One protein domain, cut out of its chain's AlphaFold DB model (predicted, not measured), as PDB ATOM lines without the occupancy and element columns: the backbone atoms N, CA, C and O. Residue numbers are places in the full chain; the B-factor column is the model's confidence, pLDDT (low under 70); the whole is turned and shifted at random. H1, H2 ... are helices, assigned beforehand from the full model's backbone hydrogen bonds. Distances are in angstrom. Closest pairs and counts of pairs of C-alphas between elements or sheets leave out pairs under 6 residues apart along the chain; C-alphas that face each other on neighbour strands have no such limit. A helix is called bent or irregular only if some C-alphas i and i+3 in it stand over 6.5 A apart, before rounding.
ATOM      1  N   ARG A   9     -18.982  28.325  55.245       87.81
ATOM      2  CA  ARG A   9     -17.766  28.749  54.526       87.81
ATOM      3  C   ARG A   9     -17.150  30.064  55.030       87.81
ATOM      4  O   ARG A   9     -16.472  30.771  54.285       87.81
ATOM      5  N   VAL A  10     -17.338  30.378  56.307       87.75
ATOM      6  CA  VAL A  10     -16.731  31.540  56.960       87.75
ATOM      7  C   VAL A  10     -15.329  31.163  57.429       87.75
ATOM      8  O   VAL A  10     -15.152  30.341  58.326       87.75
ATOM      9  N   GLN A  11     -14.321  31.755  56.786       81.88
ATOM     10  CA  GLN A  11     -12.909  31.423  57.014       81.88
ATOM     11  C   GLN A  11     -12.350  32.017  58.308       81.88
ATOM     12  O   GLN A  11     -11.430  31.453  58.899       81.88
ATOM     13  N   TYR A  12     -12.900  33.146  58.747       83.38
ATOM     14  CA  TYR A  12     -12.419  33.871  59.910       83.38
ATOM     15  C   TYR A  12     -13.591  34.368  60.747       83.38
ATOM     16  O   TYR A  12     -14.522  34.985  60.238       83.38
ATOM     17  N   VAL A  13     -13.517  34.091  62.043       87.56
ATOM     18  CA  VAL A  13     -14.384  34.663  63.067       87.56
ATOM     19  C   VAL A  13     -13.456  35.243  64.119       87.56
ATOM     20  O   VAL A  13     -12.534  34.568  64.577       87.56
ATOM     21  N   GLU A  14     -13.685  36.495  64.491       88.81
ATOM     22  CA  GLU A  14     -12.815  37.203  65.419       88.81
ATOM     23  C   GLU A  14     -12.785  36.542  66.807       88.81
ATOM     24  O   GLU A  14     -13.821  36.156  67.354       88.81
ATOM     25  N   LEU A  15     -11.596  36.434  67.411       90.06
ATOM     26  CA  LEU A  15     -11.415  35.784  68.717       90.06
ATOM     27  C   LEU A  15     -12.230  36.464  69.833       90.06
ATOM     28  O   LEU A  15     -12.766  35.791  70.715       90.06
ATOM     29  N   SER A  16     -12.363  37.789  69.764       90.62
ATOM     30  CA  SER A  16     -13.189  38.591  70.672       90.62
ATOM     31  C   SER A  16     -14.652  38.128  70.676       90.62
ATOM     32  O   SER A  16     -15.266  38.056  71.740       90.62
ATOM     33  N   SER A  17     -15.186  37.706  69.524       91.38
ATOM     34  CA  SER A  17     -16.555  37.193  69.399       91.38
ATOM     35  C   SER A  17     -16.745  35.879  70.159       91.38
ATOM     36  O   SER A  17     -17.758  35.702  70.832       91.38
ATOM     37  N   TYR A  18     -15.757  34.975  70.120       92.00
ATOM     38  CA  TYR A  18     -15.787  33.744  70.920       92.00
ATOM     39  C   TYR A  18     -15.777  34.051  72.419       92.00
ATOM     40  O   TYR A  18     -16.554  33.462  73.172       92.00
ATOM     41  N   ALA A  19     -14.917  34.979  72.849       92.94
ATOM     42  CA  ALA A  19     -14.782  35.352  74.253       92.94
ATOM     43  C   ALA A  19     -16.060  36.010  74.796       92.94
ATOM     44  O   ALA A  19     -16.554  35.608  75.849       92.94
ATOM     45  N   VAL A  20     -16.628  36.973  74.061       93.44
ATOM     46  CA  VAL A  20     -17.867  37.662  74.448       93.44
ATOM     47  C   VAL A  20     -19.055  36.701  74.448       93.44
ATOM     48  O   VAL A  20     -19.855  36.732  75.379       93.44
ATOM     49  N   LEU A  21     -19.154  35.793  73.472       93.44
ATOM     50  CA  LEU A  21     -20.207  34.777  73.461       93.44
ATOM     51  C   LEU A  21     -20.098  33.830  74.664       93.44
ATOM     52  O   LEU A  21     -21.096  33.587  75.341       93.44
ATOM     53  N   ALA A  22     -18.901  33.312  74.954       94.25
ATOM     54  CA  ALA A  22     -18.679  32.436  76.103       94.25
ATOM     55  C   ALA A  22     -19.016  33.144  77.427       94.25
ATOM     56  O   ALA A  22     -19.706  32.577  78.275       94.25
ATOM     57  N   ALA A  23     -18.591  34.401  77.568       94.56
ATOM     58  CA  ALA A  23     -18.918  35.267  78.696       94.56
ATOM     59  C   ALA A  23     -20.434  35.489  78.843       94.56
ATOM     60  O   ALA A  23     -20.977  35.329  79.935       94.56
ATOM     61  N   ALA A  24     -21.132  35.801  77.748       94.00
ATOM     62  CA  ALA A  24     -22.575  36.021  77.749       94.00
ATOM     63  C   ALA A  24     -23.350  34.754  78.138       94.00
ATOM     64  O   ALA A  24     -24.216  34.812  79.012       94.00
ATOM     65  N   VAL A  25     -23.010  33.602  77.550       94.56
ATOM     66  CA  VAL A  25     -23.627  32.305  77.883       94.56
ATOM     67  C   VAL A  25     -23.409  31.965  79.356       94.56
ATOM     68  O   VAL A  25     -24.349  31.556  80.036       94.56
ATOM     69  N   TRP A  26     -22.197  32.185  79.872       95.69
ATOM     70  CA  TRP A  26     -21.889  31.968  81.282       95.69
ATOM     71  C   TRP A  26     -22.715  32.880  82.200       95.69
ATOM     72  O   TRP A  26     -23.318  32.389  83.153       95.69
ATOM     73  N   CYS A  27     -22.826  34.175  81.888       94.69
ATOM     74  CA  CYS A  27     -23.659  35.108  82.650       94.69
ATOM     75  C   CYS A  27     -25.128  34.671  82.685       94.69
ATOM     76  O   CYS A  27     -25.722  34.617  83.761       94.69
ATOM     77  N   VAL A  28     -25.711  34.328  81.530       93.56
ATOM     78  CA  VAL A  28     -27.108  33.870  81.444       93.56
ATOM     79  C   VAL A  28     -27.310  32.598  82.263       93.56
ATOM     80  O   VAL A  28     -28.259  32.524  83.039       93.56
ATOM     81  N   TYR A  29     -26.392  31.633  82.152       91.50
ATOM     82  CA  TYR A  29     -26.431  30.401  82.934       91.50
ATOM     83  C   TYR A  29     -26.395  30.678  84.442       91.50
ATOM     84  O   TYR A  29     -27.255  30.189  85.173       91.50
ATOM     85  N   VAL A  30     -25.435  31.476  84.921       91.81
ATOM     86  CA  VAL A  30     -25.295  31.774  86.355       91.81
ATOM     87  C   VAL A  30     -26.533  32.498  86.885       91.81
ATOM     88  O   VAL A  30     -27.032  32.145  87.954       91.81
ATOM     89  N   LEU A  31     -27.063  33.470  86.138       92.00
ATOM     90  CA  LEU A  31     -28.272  34.201  86.520       92.00
ATOM     91  C   LEU A  31     -29.510  33.295  86.565       92.00
ATOM     92  O   LEU A  31     -30.272  33.373  87.530       92.00
ATOM     93  N   ASP A  32     -29.691  32.413  85.576       88.19
ATOM     94  CA  ASP A  32     -30.775  31.421  85.567       88.19
ATOM     95  C   ASP A  32     -30.684  30.499  86.790       88.19
ATOM     96  O   ASP A  32     -31.663  30.317  87.508       88.19
ATOM     97  N   ARG A  33     -29.480  30.009  87.112       85.62
ATOM     98  CA  ARG A  33     -29.262  29.130  88.270       85.62
ATOM     99  C   ARG A  33     -29.488  29.823  89.602       85.62
ATOM    100  O   ARG A  33     -30.088  29.233  90.496       85.62
ATOM    101  N   ILE A  34     -29.047  31.067  89.752       87.06
ATOM    102  CA  ILE A  34     -29.310  31.849  90.963       87.06
ATOM    103  C   ILE A  34     -30.820  32.086  91.122       87.06
ATOM    104  O   ILE A  34     -31.348  31.909  92.220       87.06
ATOM    105  N   LYS A  35     -31.529  32.421  90.035       85.38
ATOM    106  CA  LYS A  35     -32.992  32.576  90.030       85.38
ATOM    107  C   LYS A  35     -33.710  31.281  90.423       85.38
ATOM    108  O   LYS A  35     -34.622  31.336  91.250       85.38
ATOM    109  N   ASP A  36     -33.300  30.137  89.872       80.88
ATOM    110  CA  ASP A  36     -33.866  28.822  90.207       80.88
ATOM    111  C   ASP A  36     -33.713  28.524  91.709       80.88
ATOM    112  O   ASP A  36     -34.683  28.144  92.369       80.88
ATOM    113  N   VAL A  37     -32.527  28.789  92.273       80.75
ATOM    114  CA  VAL A  37     -32.255  28.614  93.709       80.75
ATOM    115  C   VAL A  37     -33.128  29.537  94.568       80.75
ATOM    116  O   VAL A  37     -33.696  29.086  95.559       80.75
ATOM    117  N   PHE A  38     -33.282  30.814  94.199       79.25
ATOM    118  CA  PHE A  38     -34.155  31.744  94.931       79.25
ATOM    119  C   PHE A  38     -35.637  31.366  94.860       79.25
ATOM    120  O   PHE A  38     -36.384  31.653  95.791       79.25
ATOM    121  N   SER A  39     -36.057  30.724  93.771       72.44
ATOM    122  CA  SER A  39     -37.449  30.317  93.564       72.44
ATOM    123  C   SER A  39     -37.830  29.054  94.347       72.44
ATOM    124  O   SER A  39     -38.994  28.665  94.319       72.44
ATOM    125  N   GLY A  40     -36.875  28.387  95.011       65.81
ATOM    126  CA  GLY A  40     -37.115  27.157  95.778       65.81
ATOM    127  C   GLY A  40     -37.538  25.953  94.927       65.81
ATOM    128  O   GLY A  40     -37.994  24.948  95.467       65.81
ATOM    129  N   LYS A  41     -37.407  26.035  93.594       61.38
ATOM    130  CA  LYS A  41     -37.715  24.931  92.676       61.38
ATOM    131  C   LYS A  41     -36.602  23.888  92.783       61.38
ATOM    132  O   LYS A  41     -35.578  23.987  92.108       61.38
ATOM    133  N   HIS A  42     -36.783  22.898  93.651       56.94
ATOM    134  CA  HIS A  42     -35.858  21.775  93.767       56.94
ATOM    135  C   HIS A  42     -36.256  20.660  92.785       56.94
ATOM    136  O   HIS A  42     -37.408  20.230  92.792       56.94
ATOM    137  N   PRO A  43     -35.334  20.192  91.921       53.12
ATOM    138  CA  PRO A  43     -35.656  19.216  90.880       53.12
ATOM    139  C   PRO A  43     -35.926  17.797  91.406       53.12
ATOM    140  O   PRO A  43     -36.405  16.977  90.634       53.12
ATOM    141  N   VAL A  44     -35.635  17.489  92.676       54.34
ATOM    142  CA  VAL A  44     -35.958  16.214  93.348       54.34
ATOM    143  C   VAL A  44     -36.202  16.509  94.837       54.34
ATOM    144  O   VAL A  44     -35.396  17.204  95.456       54.34
ATOM    145  N   GLU A  45     -37.302  16.019  95.421       45.78
ATOM    146  CA  GLU A  45     -37.520  16.107  96.874       45.78
ATOM    147  C   GLU A  45     -36.455  15.276  97.610       45.78
ATOM    148  O   GLU A  45     -36.270  14.098  97.325       45.78
ATOM    149  N   GLY A  46     -35.730  15.897  98.545       51.28
ATOM    150  CA  GLY A  46     -34.737  15.215  99.388       51.28
ATOM    151  C   GLY A  46     -33.297  15.194  98.857       51.28
ATOM    152  O   GLY A  46     -32.382  14.950  99.639       51.28
ATOM    153  N   GLU A  47     -33.057  15.541  97.591       50.34
ATOM    154  CA  GLU A  47     -31.705  15.721  97.049       50.34
ATOM    155  C   GLU A  47     -31.522  17.170  96.597       50.34
ATOM    156  O   GLU A  47     -32.059  17.584  95.572       50.34
ATOM    157  N   MET A  48     -30.738  17.959  97.339       54.06
ATOM    158  CA  MET A  48     -30.246  19.239  96.834       54.06
ATOM    159  C   MET A  48     -29.029  18.921  95.952       54.06
ATOM    160  O   MET A  48     -27.974  18.584  96.491       54.06
ATOM    161  N   PRO A  49     -29.127  18.962  94.607       65.50
ATOM    162  CA  PRO A  49     -28.008  18.552  93.771       65.50
ATOM    163  C   PRO A  49     -26.835  19.496  94.043       65.50
ATOM    164  O   PRO A  49     -27.054  20.708  94.101       65.50
ATOM    165  N   TRP A  50     -25.611  18.976  94.160       67.75
ATOM    166  CA  TRP A  50     -24.403  19.724  94.571       67.75
ATOM    167  C   TRP A  50     -24.224  21.075  93.844       67.75
ATOM    168  O   TRP A  50     -23.776  22.069  94.414       67.75
ATOM    169  N   ARG A  51     -24.679  21.157  92.586       70.19
ATOM    170  CA  ARG A  51     -24.723  22.392  91.784       70.19
ATOM    171  C   ARG A  51     -25.585  23.514  92.387       70.19
ATOM    172  O   ARG A  51     -25.188  24.670  92.310       70.19
ATOM    173  N   HIS A  52     -26.746  23.217  92.970       74.44
ATOM    174  CA  HIS A  52     -27.617  24.233  93.577       74.44
ATOM    175  C   HIS A  52     -27.026  24.736  94.895       74.44
ATOM    176  O   HIS A  52     -27.062  25.933  95.166       74.44
ATOM    177  N   GLU A  53     -26.404  23.841  95.662       78.44
ATOM    178  CA  GLU A  53     -25.692  24.196  96.888       78.44
ATOM    179  C   GLU A  53     -24.500  25.122  96.596       78.44
ATOM    180  O   GLU A  53     -24.327  26.138  97.272       78.44
ATOM    181  N   PHE A  54     -23.725  24.830  95.545       83.94
ATOM    182  CA  PHE A  54     -22.634  25.691  95.082       83.94
ATOM    183  C   PHE A  54     -23.119  27.114  94.761       83.94
ATOM    184  O   PHE A  54     -22.571  28.090  95.282       83.94
ATOM    185  N   HIS A  55     -24.184  27.239  93.958       83.44
ATOM    186  CA  HIS A  55     -24.733  28.544  93.579       83.44
ATOM    187  C   HIS A  55     -25.364  29.274  94.768       83.44
ATOM    188  O   HIS A  55     -25.265  30.494  94.844       83.44
ATOM    189  N   TRP A  56     -25.954  28.559  95.731       83.06
ATOM    190  CA  TRP A  56     -26.488  29.164  96.951       83.06
ATOM    191  C   TRP A  56     -25.389  29.727  97.858       83.06
ATOM    192  O   TRP A  56     -25.491  30.873  98.304       83.06
ATOM    193  N   LYS A  57     -24.330  28.944  98.111       88.19
ATOM    194  CA  LYS A  57     -23.223  29.328  99.002       88.19
ATOM    195  C   LYS A  57     -22.416  30.502  98.452       88.19
ATOM    196  O   LYS A  57     -22.040  31.387  99.213       88.19
ATOM    197  N   LEU A  58     -22.173  30.529  97.141       90.69
ATOM    198  CA  LEU A  58     -21.309  31.522  96.493       90.69
ATOM    199  C   LEU A  58     -22.072  32.620  95.738       90.69
ATOM    200  O   LEU A  58     -21.449  33.393  95.012       90.69
ATOM    201  N   LYS A  59     -23.396  32.742  95.912       89.69
ATOM    202  CA  LYS A  59     -24.247  33.661  95.128       89.69
ATOM    203  C   LYS A  59     -23.721  35.092  95.032       89.69
ATOM    204  O   LYS A  59     -23.712  35.655  93.946       89.69
ATOM    205  N   TRP A  60     -23.244  35.678  96.131       90.81
ATOM    206  CA  TRP A  60     -22.746  37.057  96.124       90.81
ATOM    207  C   TRP A  60     -21.451  37.209  95.326       90.81
ATOM    208  O   TRP A  60     -21.332  38.144  94.538       90.81
ATOM    209  N   LEU A  61     -20.519  36.262  95.464       94.31
ATOM    210  CA  LEU A  61     -19.298  36.229  94.658       94.31
ATOM    211  C   LEU A  61     -19.639  36.050  93.171       94.31
ATOM    212  O   LEU A  61     -19.123  36.777  92.328       94.31
ATOM    213  N   LEU A  62     -20.555  35.130  92.855       93.19
ATOM    214  CA  LEU A  62     -21.013  34.886  91.488       93.19
ATOM    215  C   LEU A  62     -21.691  36.120  90.878       93.19
ATOM    216  O   LEU A  62     -21.410  36.441  89.730       93.19
ATOM    217  N   LEU A  63     -22.520  36.850  91.630       93.88
ATOM    218  CA  LEU A  63     -23.151  38.088  91.154       93.88
ATOM    219  C   LEU A  63     -22.128  39.193  90.871       93.88
ATOM    220  O   LEU A  63     -22.245  39.877  89.856       93.88
ATOM    221  N   VAL A  64     -21.108  39.349  91.721       96.12
ATOM    222  CA  VAL A  64     -20.014  40.308  91.481       96.12
ATOM    223  C   VAL A  64     -19.228  39.928  90.225       96.12
ATOM    224  O   VAL A  64     -18.941  40.793  89.398       96.12
ATOM    225  N   LEU A  65     -18.925  38.640  90.038       96.19
ATOM    226  CA  LEU A  65     -18.253  38.157  88.830       96.19
ATOM    227  C   LEU A  65     -19.115  38.361  87.577       96.19
ATOM    228  O   LEU A  65     -18.604  38.842  86.570       96.19
ATOM    229  N   VAL A  66     -20.418  38.071  87.636       96.19
ATOM    230  CA  VAL A  66     -21.357  38.355  86.538       96.19
ATOM    231  C   VAL A  66     -21.361  39.844  86.200       96.19
ATOM    232  O   VAL A  66     -21.247  40.192  85.028       96.19
ATOM    233  N   ALA A  67     -21.421  40.731  87.196       96.25
ATOM    234  CA  ALA A  67     -21.362  42.172  86.962       96.25
ATOM    235  C   ALA A  67     -20.049  42.590  86.277       96.25
ATOM    236  O   ALA A  67     -20.082  43.329  85.293       96.25
ATOM    237  N   ALA A  68     -18.904  42.070  86.730       96.44
ATOM    238  CA  ALA A  68     -17.607  42.334  86.107       96.44
ATOM    239  C   ALA A  68     -17.554  41.851  84.645       96.44
ATOM    240  O   ALA A  68     -17.087  42.576  83.763       96.44
ATOM    241  N   VAL A  69     -18.088  40.659  84.364       96.12
ATOM    242  CA  VAL A  69     -18.147  40.094  83.009       96.12
ATOM    243  C   VAL A  69     -19.106  40.878  82.109       96.12
ATOM    244  O   VAL A  69     -18.795  41.085  80.935       96.12
ATOM    245  N   ILE A  70     -20.234  41.369  82.632       94.88
ATOM    246  CA  ILE A  70     -21.150  42.257  81.897       94.88
ATOM    247  C   ILE A  70     -20.443  43.563  81.528       94.88
ATOM    248  O   ILE A  70     -20.530  43.984  80.377       94.88
ATOM    249  N   VAL A  71     -19.700  44.176  82.455       95.56
ATOM    250  CA  VAL A  71     -18.932  45.402  82.179       95.56
ATOM    251  C   VAL A  71     -17.878  45.154  81.098       95.56
ATOM    252  O   VAL A  71     -17.802  45.917  80.136       95.56
ATOM    253  N   TYR A  72     -17.116  44.062  81.203       94.62
ATOM    254  CA  TYR A  72     -16.127  43.682  80.189       94.62
ATOM    255  C   TYR A  72     -16.764  43.419  78.815       94.62
ATOM    256  O   TYR A  72     -16.266  43.890  77.790       94.62
ATOM    257  N   SER A  73     -17.885  42.697  78.786       93.50
ATOM    258  CA  SER A  73     -18.607  42.381  77.549       93.50
ATOM    259  C   SER A  73     -19.214  43.638  76.929       93.50
ATOM    260  O   SER A  73     -19.168  43.799  75.713       93.50
ATOM    261  N   GLY A  74     -19.717  44.563  77.752       93.12
ATOM    262  CA  GLY A  74     -20.211  45.869  77.324       93.12
ATOM    263  C   GLY A  74     -19.105  46.738  76.730       93.12
ATOM    264  O   GLY A  74     -19.270  47.261  75.632       93.12
ATOM    265  N   TYR A  75     -17.945  46.820  77.389       94.88
ATOM    266  CA  TYR A  75     -16.769  47.502  76.839       94.88
ATOM    267  C   TYR A  75     -16.344  46.893  75.497       94.88
ATOM    268  O   TYR A  75     -16.204  47.606  74.506       94.88
ATOM    269  N   SER A  76     -16.218  45.565  75.436       93.88
ATOM    270  CA  SER A  76     -15.847  44.857  74.207       93.88
ATOM    271  C   SER A  76     -16.859  45.102  73.085       93.88
ATOM    272  O   SER A  76     -16.470  45.334  71.946       93.88
ATOM    273  N   SER A  77     -18.155  45.127  73.399       91.62
ATOM    274  CA  SER A  77     -19.218  45.361  72.412       91.62
ATOM    275  C   SER A  77     -19.251  46.794  71.879       91.62
ATOM    276  O   SER A  77     -19.682  47.005  70.751       91.62
ATOM    277  N   LEU A  78     -18.815  47.776  72.674       92.38
ATOM    278  CA  LEU A  78     -18.820  49.189  72.287       92.38
ATOM    279  C   LEU A  78     -17.533  49.632  71.582       92.38
ATOM    280  O   LEU A  78     -17.593  50.513  70.727       92.38
ATOM    281  N   TYR A  79     -16.387  49.059  71.956       93.81
ATOM    282  CA  TYR A  79     -15.073  49.558  71.530       93.81
ATOM    283  C   TYR A  79     -14.243  48.565  70.711       93.81
ATOM    284  O   TYR A  79     -13.302  48.995  70.049       93.81
ATOM    285  N   VAL A  80     -14.552  47.266  70.758       93.44
ATOM    286  CA  VAL A  80     -13.766  46.221  70.071       93.44
ATOM    287  C   VAL A  80     -14.556  45.602  68.921       93.44
ATOM    288  O   VAL A  80     -14.042  45.493  67.814       93.44
ATOM    289  N   LEU A  81     -15.807  45.213  69.170       91.94
ATOM    290  CA  LEU A  81     -16.659  44.556  68.184       91.94
ATOM    291  C   LEU A  81     -17.262  45.549  67.180       91.94
ATOM    292  O   LEU A  81     -17.429  46.736  67.459       91.94
ATOM    293  N   SER A  82     -17.625  45.038  66.001       91.19
ATOM    294  CA  SER A  82     -18.268  45.837  64.956       91.19
ATOM    295  C   SER A  82     -19.674  46.307  65.361       91.19
ATOM    296  O   SER A  82     -20.333  45.731  66.234       91.19
ATOM    297  N   ARG A  83     -20.180  47.352  64.695       89.12
ATOM    298  CA  ARG A  83     -21.519  47.906  64.974       89.12
ATOM    299  C   ARG A  83     -22.637  46.917  64.650       89.12
ATOM    300  O   ARG A  83     -23.664  46.895  65.327       89.12
ATOM    301  N   GLU A  84     -22.435  46.085  63.638       90.62
ATOM    302  CA  GLU A  84     -23.333  45.001  63.243       90.62
ATOM    303  C   GLU A  84     -23.405  43.949  64.353       90.62
ATOM    304  O   GLU A  84     -24.496  43.511  64.717       90.62
ATOM    305  N   MET A  85     -22.259  43.614  64.958       91.56
ATOM    306  CA  MET A  85     -22.186  42.693  66.092       91.56
ATOM    307  C   MET A  85     -22.902  43.247  67.321       91.56
ATOM    308  O   MET A  85     -23.653  42.521  67.969       91.56
ATOM    309  N   LEU A  86     -22.722  44.537  67.620       92.75
ATOM    310  CA  LEU A  86     -23.458  45.211  68.690       92.75
ATOM    311  C   LEU A  86     -24.972  45.170  68.431       92.75
ATOM    312  O   LEU A  86     -25.743  44.834  69.329       92.75
ATOM    313  N   SER A  87     -25.395  45.458  67.198       92.81
ATOM    314  CA  SER A  87     -26.809  45.450  66.796       92.81
ATOM    315  C   SER A  87     -27.428  44.059  66.959       92.81
ATOM    316  O   SER A  87     -28.467  43.909  67.601       92.81
ATOM    317  N   ALA A  88     -26.755  43.018  66.464       92.31
ATOM    318  CA  ALA A  88     -27.199  41.637  66.636       92.31
ATOM    319  C   ALA A  88     -27.133  41.176  68.103       92.31
ATOM    320  O   ALA A  88     -27.988  40.414  68.554       92.31
ATOM    321  N   GLY A  89     -26.164  41.676  68.874       92.62
ATOM    322  CA  GLY A  89     -26.062  41.464  70.316       92.62
ATOM    323  C   GLY A  89     -27.266  42.017  71.080       92.62
ATOM    324  O   GLY A  89     -27.766  41.348  71.981       92.62
ATOM    325  N   LEU A  90     -27.800  43.179  70.681       93.94
ATOM    326  CA  LEU A  90     -29.041  43.729  71.244       93.94
ATOM    327  C   LEU A  90     -30.257  42.852  70.925       93.94
ATOM    328  O   LEU A  90     -31.086  42.617  71.804       93.94
ATOM    329  N   VAL A  91     -30.335  42.297  69.710       94.94
ATOM    330  CA  VAL A  91     -31.365  41.299  69.365       94.94
ATOM    331  C   VAL A  91     -31.210  40.042  70.230       94.94
ATOM    332  O   VAL A  91     -32.195  39.530  70.761       94.94
ATOM    333  N   GLY A  92     -29.978  39.578  70.449       94.56
ATOM    334  CA  GLY A  92     -29.681  38.471  71.359       94.56
ATOM    335  C   GLY A  92     -30.108  38.759  72.802       94.56
ATOM    336  O   GLY A  92     -30.743  37.917  73.432       94.56
ATOM    337  N   ALA A  93     -29.841  39.965  73.311       93.88
ATOM    338  CA  ALA A  93     -30.275  40.400  74.637       93.88
ATOM    339  C   ALA A  93     -31.807  40.435  74.760       93.88
ATOM    340  O   ALA A  93     -32.353  40.003  75.777       93.88
ATOM    341  N   PHE A  94     -32.510  40.875  73.711       94.75
ATOM    342  CA  PHE A  94     -33.968  40.800  73.647       94.75
ATOM    343  C   PHE A  94     -34.475  39.353  73.705       94.75
ATOM    344  O   PHE A  94     -35.370  39.057  74.495       94.75
ATOM    345  N   LEU A  95     -33.875  38.428  72.948       95.06
ATOM    346  CA  LEU A  95     -34.235  37.008  73.015       95.06
ATOM    347  C   LEU A  95     -33.991  36.406  74.407       95.06
ATOM    348  O   LEU A  95     -34.818  35.638  74.896       95.06
ATOM    349  N   VAL A  96     -32.891  36.775  75.069       94.81
ATOM    350  CA  VAL A  96     -32.601  36.369  76.455       94.81
ATOM    351  C   VAL A  96     -33.657  36.916  77.420       94.81
ATOM    352  O   VAL A  96     -34.103  36.199  78.317       94.81
ATOM    353  N   LEU A  97     -34.107  38.159  77.234       94.12
ATOM    354  CA  LEU A  97     -35.194  38.736  78.025       94.12
ATOM    355  C   LEU A  97     -36.502  37.962  77.820       94.12
ATOM    356  O   LEU A  97     -37.147  37.597  78.802       94.12
ATOM    357  N   VAL A  98     -36.858  37.645  76.571       93.25
ATOM    358  CA  VAL A  98     -38.023  36.800  76.254       93.25
ATOM    359  C   VAL A  98     -37.896  35.430  76.923       93.25
ATOM    360  O   VAL A  98     -38.847  34.974  77.553       93.25
ATOM    361  N   TYR A  99     -36.717  34.806  76.874       93.25
ATOM    362  CA  TYR A  99     -36.444  33.558  77.588       93.25
ATOM    363  C   TYR A  99     -36.717  33.685  79.095       93.25
ATOM    364  O   TYR A  99     -37.424  32.849  79.656       93.25
ATOM    365  N   PHE A 100     -36.226  34.737  79.761       91.50
ATOM    366  CA  PHE A 100     -36.453  34.924  81.198       91.50
ATOM    367  C   PHE A 100     -37.923  35.158  81.549       91.50
ATOM    368  O   PHE A 100     -38.360  34.713  82.619       91.50
ATOM    369  N   VAL A 101     -38.668  35.832  80.668       91.81
ATOM    370  CA  VAL A 101     -40.122  36.013  80.774       91.81
ATOM    371  C   VAL A 101     -40.819  34.659  80.665       91.81
ATOM    372  O   VAL A 101     -41.545  34.283  81.582       91.81
ATOM    373  N   VAL A 102     -40.537  33.878  79.617       90.94
ATOM    374  CA  VAL A 102     -41.090  32.523  79.437       90.94
ATOM    375  C   VAL A 102     -40.773  31.646  80.650       90.94
ATOM    376  O   VAL A 102     -41.673  31.051  81.235       90.94
ATOM    377  N   ALA A 103     -39.520  31.646  81.111       86.56
ATOM    378  CA  ALA A 103     -39.083  30.882  82.276       86.56
ATOM    379  C   ALA A 103     -39.753  31.321  83.593       86.56
ATOM    380  O   ALA A 103     -39.810  30.538  84.540       86.56
ATOM    381  N   ALA A 104     -40.234  32.566  83.699       86.06
ATOM    382  CA  ALA A 104     -40.973  33.036  84.872       86.06
ATOM    383  C   ALA A 104     -42.420  32.517  84.904       86.06
ATOM    384  O   ALA A 104     -42.960  32.288  85.987       86.06
ATOM    385  N   PHE A 105     -43.035  32.321  83.735       86.50
ATOM    386  CA  PHE A 105     -44.407  31.822  83.613       86.50
ATOM    387  C   PHE A 105     -44.496  30.299  83.481       86.50
ATOM    388  O   PHE A 105     -45.578  29.744  83.671       86.50
ATOM    389  N   ASP A 106     -43.383  29.616  83.206       81.50
ATOM    390  CA  ASP A 106     -43.370  28.165  83.063       81.50
ATOM    391  C   ASP A 106     -43.597  27.448  84.411       81.50
ATOM    392  O   ASP A 106     -42.817  27.559  85.373       81.50
ATOM    393  N   ARG A 107     -44.717  26.723  84.472       77.62
ATOM    394  CA  ARG A 107     -45.159  25.902  85.610       77.62
ATOM    395  C   ARG A 107     -45.355  24.433  85.226       77.62
ATOM    396  O   ARG A 107     -45.862  23.677  86.047       77.62
ATOM    397  N   ALA A 108     -45.020  24.044  83.997       75.88
ATOM    398  CA  ALA A 108     -45.195  22.672  83.545       75.88
ATOM    399  C   ALA A 108     -44.156  21.733  84.183       75.88
ATOM    400  O   ALA A 108     -43.055  22.158  84.536       75.88
ATOM    401  N   ASP A 109     -44.491  20.442  84.283       72.50
ATOM    402  CA  ASP A 109     -43.560  19.404  84.764       72.50
ATOM    403  C   ASP A 109     -42.354  19.212  83.838       72.50
ATOM    404  O   ASP A 109     -41.286  18.799  84.293       72.50
ATOM    405  N   VAL A 110     -42.562  19.482  82.543       77.75
ATOM    406  CA  VAL A 110     -41.529  19.567  81.505       77.75
ATOM    407  C   VAL A 110     -41.624  20.946  80.879       77.75
ATOM    408  O   VAL A 110     -42.654  21.308  80.302       77.75
ATOM    409  N   ALA A 111     -40.539  21.697  80.958       85.62
ATOM    410  CA  ALA A 111     -40.481  23.096  80.577       85.62
ATOM    411  C   ALA A 111     -40.236  23.255  79.063       85.62
ATOM    412  O   ALA A 111     -39.269  23.889  78.641       85.62
ATOM    413  N   TYR A 112     -41.071  22.642  78.209       87.44
ATOM    414  CA  TYR A 112     -40.848  22.601  76.751       87.44
ATOM    415  C   TYR A 112     -40.655  23.992  76.136       87.44
ATOM    416  O   TYR A 112     -39.787  24.171  75.283       87.44
ATOM    417  N   GLY A 113     -41.429  24.984  76.589       87.06
ATOM    418  CA  GLY A 113     -41.289  26.372  76.149       87.06
ATOM    419  C   GLY A 113     -39.938  26.960  76.556       87.06
ATOM    420  O   GLY A 113     -39.203  27.452  75.698       87.06
ATOM    421  N   LYS A 114     -39.569  26.850  77.842       90.19
ATOM    422  CA  LYS A 114     -38.249  27.272  78.348       90.19
ATOM    423  C   LYS A 114     -37.115  26.604  77.560       90.19
ATOM    424  O   LYS A 114     -36.195  27.295  77.125       90.19
ATOM    425  N   ASN A 115     -37.207  25.293  77.333       93.50
ATOM    426  CA  ASN A 115     -36.193  24.492  76.643       93.50
ATOM    427  C   ASN A 115     -36.064  24.891  75.167       93.50
ATOM    428  O   ASN A 115     -34.946  25.033  74.668       93.50
ATOM    429  N   PHE A 116     -37.191  25.134  74.488       93.81
ATOM    430  CA  PHE A 116     -37.210  25.616  73.108       93.81
ATOM    431  C   PHE A 116     -36.506  26.971  72.982       93.81
ATOM    432  O   PHE A 116     -35.569  27.113  72.197       93.81
ATOM    433  N   PHE A 117     -36.899  27.952  73.800       93.62
ATOM    434  CA  PHE A 117     -36.273  29.274  73.771       93.62
ATOM    435  C   PHE A 117     -34.792  29.216  74.149       93.62
ATOM    436  O   PHE A 117     -33.987  29.841  73.468       93.62
ATOM    437  N   ALA A 118     -34.405  28.436  75.163       93.75
ATOM    438  CA  ALA A 118     -33.002  28.278  75.546       93.75
ATOM    439  C   ALA A 118     -32.140  27.750  74.387       93.75
ATOM    440  O   ALA A 118     -31.102  28.337  74.070       93.75
ATOM    441  N   GLY A 119     -32.587  26.680  73.718       95.00
ATOM    442  CA  GLY A 119     -31.868  26.102  72.582       95.00
ATOM    443  C   GLY A 119     -31.779  27.057  71.389       95.00
ATOM    444  O   GLY A 119     -30.708  27.205  70.801       95.00
ATOM    445  N   MET A 120     -32.864  27.771  71.071       95.38
ATOM    446  CA  MET A 120     -32.887  28.727  69.958       95.38
ATOM    447  C   MET A 120     -32.074  30.000  70.237       95.38
ATOM    448  O   MET A 120     -31.373  30.473  69.346       95.38
ATOM    449  N   VAL A 121     -32.102  30.531  71.465       95.81
ATOM    450  CA  VAL A 121     -31.254  31.661  71.898       95.81
ATOM    451  C   VAL A 121     -29.778  31.280  71.799       95.81
ATOM    452  O   VAL A 121     -28.967  32.055  71.291       95.81
ATOM    453  N   PHE A 122     -29.424  30.074  72.250       95.56
ATOM    454  CA  PHE A 122     -28.057  29.577  72.153       95.56
ATOM    455  C   PHE A 122     -27.618  29.420  70.691       95.56
ATOM    456  O   PHE A 122     -26.546  29.901  70.312       95.56
ATOM    457  N   ALA A 123     -28.463  28.828  69.843       95.88
ATOM    458  CA  ALA A 123     -28.196  28.720  68.414       95.88
ATOM    459  C   ALA A 123     -28.004  30.093  67.764       95.88
ATOM    460  O   ALA A 123     -26.988  30.295  67.101       95.88
ATOM    461  N   PHE A 124     -28.900  31.047  68.037       95.94
ATOM    462  CA  PHE A 124     -28.784  32.433  67.581       95.94
ATOM    463  C   PHE A 124     -27.434  33.037  67.980       95.94
ATOM    464  O   PHE A 124     -26.680  33.466  67.111       95.94
ATOM    465  N   GLY A 125     -27.072  32.994  69.266       95.06
ATOM    466  CA  GLY A 125     -25.809  33.553  69.758       95.06
ATOM    467  C   GLY A 125     -24.573  32.923  69.108       95.06
ATOM    468  O   GLY A 125     -23.628  33.625  68.760       95.06
ATOM    469  N   THR A 126     -24.584  31.606  68.873       94.06
ATOM    470  CA  THR A 126     -23.467  30.922  68.196       94.06
ATOM    471  C   THR A 126     -23.404  31.160  66.688       94.06
ATOM    472  O   THR A 126     -22.334  30.972  66.104       94.06
ATOM    473  N   ALA A 127     -24.528  31.521  66.066       94.69
ATOM    474  CA  ALA A 127     -24.653  31.727  64.631       94.69
ATOM    475  C   ALA A 127     -24.408  33.183  64.229       94.69
ATOM    476  O   ALA A 127     -23.808  33.408  63.185       94.69
ATOM    477  N   VAL A 128     -24.812  34.158  65.050       93.38
ATOM    478  CA  VAL A 128     -24.718  35.596  64.744       93.38
ATOM    479  C   VAL A 128     -23.344  36.002  64.213       93.38
ATOM    480  O   VAL A 128     -23.299  36.573  63.123       93.38
ATOM    481  N   PRO A 129     -22.216  35.666  64.873       92.12
ATOM    482  CA  PRO A 129     -20.935  36.129  64.364       92.12
ATOM    483  C   PRO A 129     -20.552  35.464  63.044       92.12
ATOM    484  O   PRO A 129     -19.863  36.071  62.244       92.12
ATOM    485  N   VAL A 130     -21.028  34.246  62.780       92.38
ATOM    486  CA  VAL A 130     -20.833  33.571  61.489       92.38
ATOM    487  C   VAL A 130     -21.677  34.246  60.405       92.38
ATOM    488  O   VAL A 130     -21.181  34.542  59.322       92.38
ATOM    489  N   VAL A 131     -22.943  34.529  60.710       89.38
ATOM    490  CA  VAL A 131     -23.900  35.114  59.767       89.38
ATOM    491  C   VAL A 131     -23.469  36.514  59.339       89.38
ATOM    492  O   VAL A 131     -23.451  36.772  58.139       89.38
ATOM    493  N   ILE A 132     -23.041  37.368  60.276       88.00
ATOM    494  CA  ILE A 132     -22.603  38.749  59.993       88.00
ATOM    495  C   ILE A 132     -21.449  38.796  58.983       88.00
ATOM    496  O   ILE A 132     -21.413  39.685  58.139       88.00
ATOM    497  N   TYR A 133     -20.521  37.833  59.024       84.25
ATOM    498  CA  TYR A 133     -19.433  37.764  58.038       84.25
ATOM    499  C   TYR A 133     -19.864  37.183  56.687       84.25
ATOM    500  O   TYR A 133     -19.133  37.311  55.708       84.25
ATOM    501  N   SER A 134     -21.026  36.533  56.621       80.75
ATOM    502  CA  SER A 134     -21.532  35.899  55.399       80.75
ATOM    503  C   SER A 134     -22.567  36.743  54.650       80.75
ATOM    504  O   SER A 134     -22.648  36.650  53.427       80.75
ATOM    505  N   GLN A 135     -23.371  37.540  55.361       81.94
ATOM    506  CA  GLN A 135     -24.493  38.296  54.804       81.94
ATOM    507  C   GLN A 135     -24.700  39.617  55.565       81.94
ATOM    508  O   GLN A 135     -24.532  39.648  56.785       81.94
TER     509      GLN A 135
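AT A GLANCE: This is residues 9 to 135 of the 295 residues of an uncharacterized protein of Rubritalea squalenifaciens DSM 18772 (UniProt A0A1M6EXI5). Four long helices make an elongated up-and-down bundle, each running against the one before it; H1 is in the middle, between H3 and the hairpin of H4 and H5. The short H2 crosses one end of H1, and residues 44 to 50 stick out there. The printed part has 127 residues with five named helices, H1 to H5, and no named strand: all helix. It is only just compact, close to loose, with a radius of gyration of the C-alphas of 16.3 A and spans of 50 by 31 by 23 A.

HOW THE PARTS SIT: Start at H1, residues 15 to 38, the hub. H2, residues 50 to 57, touches residues 30 to 37 of it, about perpendicular at 84 degrees; the closest C-alphas, of Ile 34 and His 55, are 6.2 A apart. H3, residues 59 to 79, touches H1 at a shallow tilt of 31 degrees, opposite ways, closest at the C-alphas of Cys 27 and Val 66, 5.6 A. H4, residues 83 to 105, and H3 only just touch, and only at the corner, with 3 pairs of C-alphas within 8 A, closest at Ser 77 and Leu 86, 5.6 A. H5, residues 112 to 134, makes a hairpin with H4, at 3 degrees; the closest C-alphas, of Ala 103 and Lys 114, are 5.4 A apart. H5 touches H1 with residues 122 to 129, closest at the C-alphas of Ser 17 and Pro 129, 6.8 A. H3 and H5 are apart. Every O i to N i+4 pair is within hydrogen-bond range in H1, H2, H3 and H4, and 16 of 19 in H5.

IN THESE COORDINATES: Find C-alpha 15 at (-11.415, 35.784, 68.717); from there H1 runs 34.9 A. H2 measures 10.6 A, H3 29.9 A and H4 33.6 A. H5 runs 31.7 A to C-alpha 134 at (-21.532, 35.899, 55.399); it has a kink of 42 degrees near residue 128 and is only just irregular, C-alphas 126 and 129 being 6.9 A apart.

THE WHOLE: The two C-alphas farthest apart, of Gly 46 and Gln 135, are 51.2 A apart. The printed part has no cut, and its long link joins H1 to H2. Look there for pLDDT under 70, at residues 40 to 50, of which Trp 50 belongs to H2.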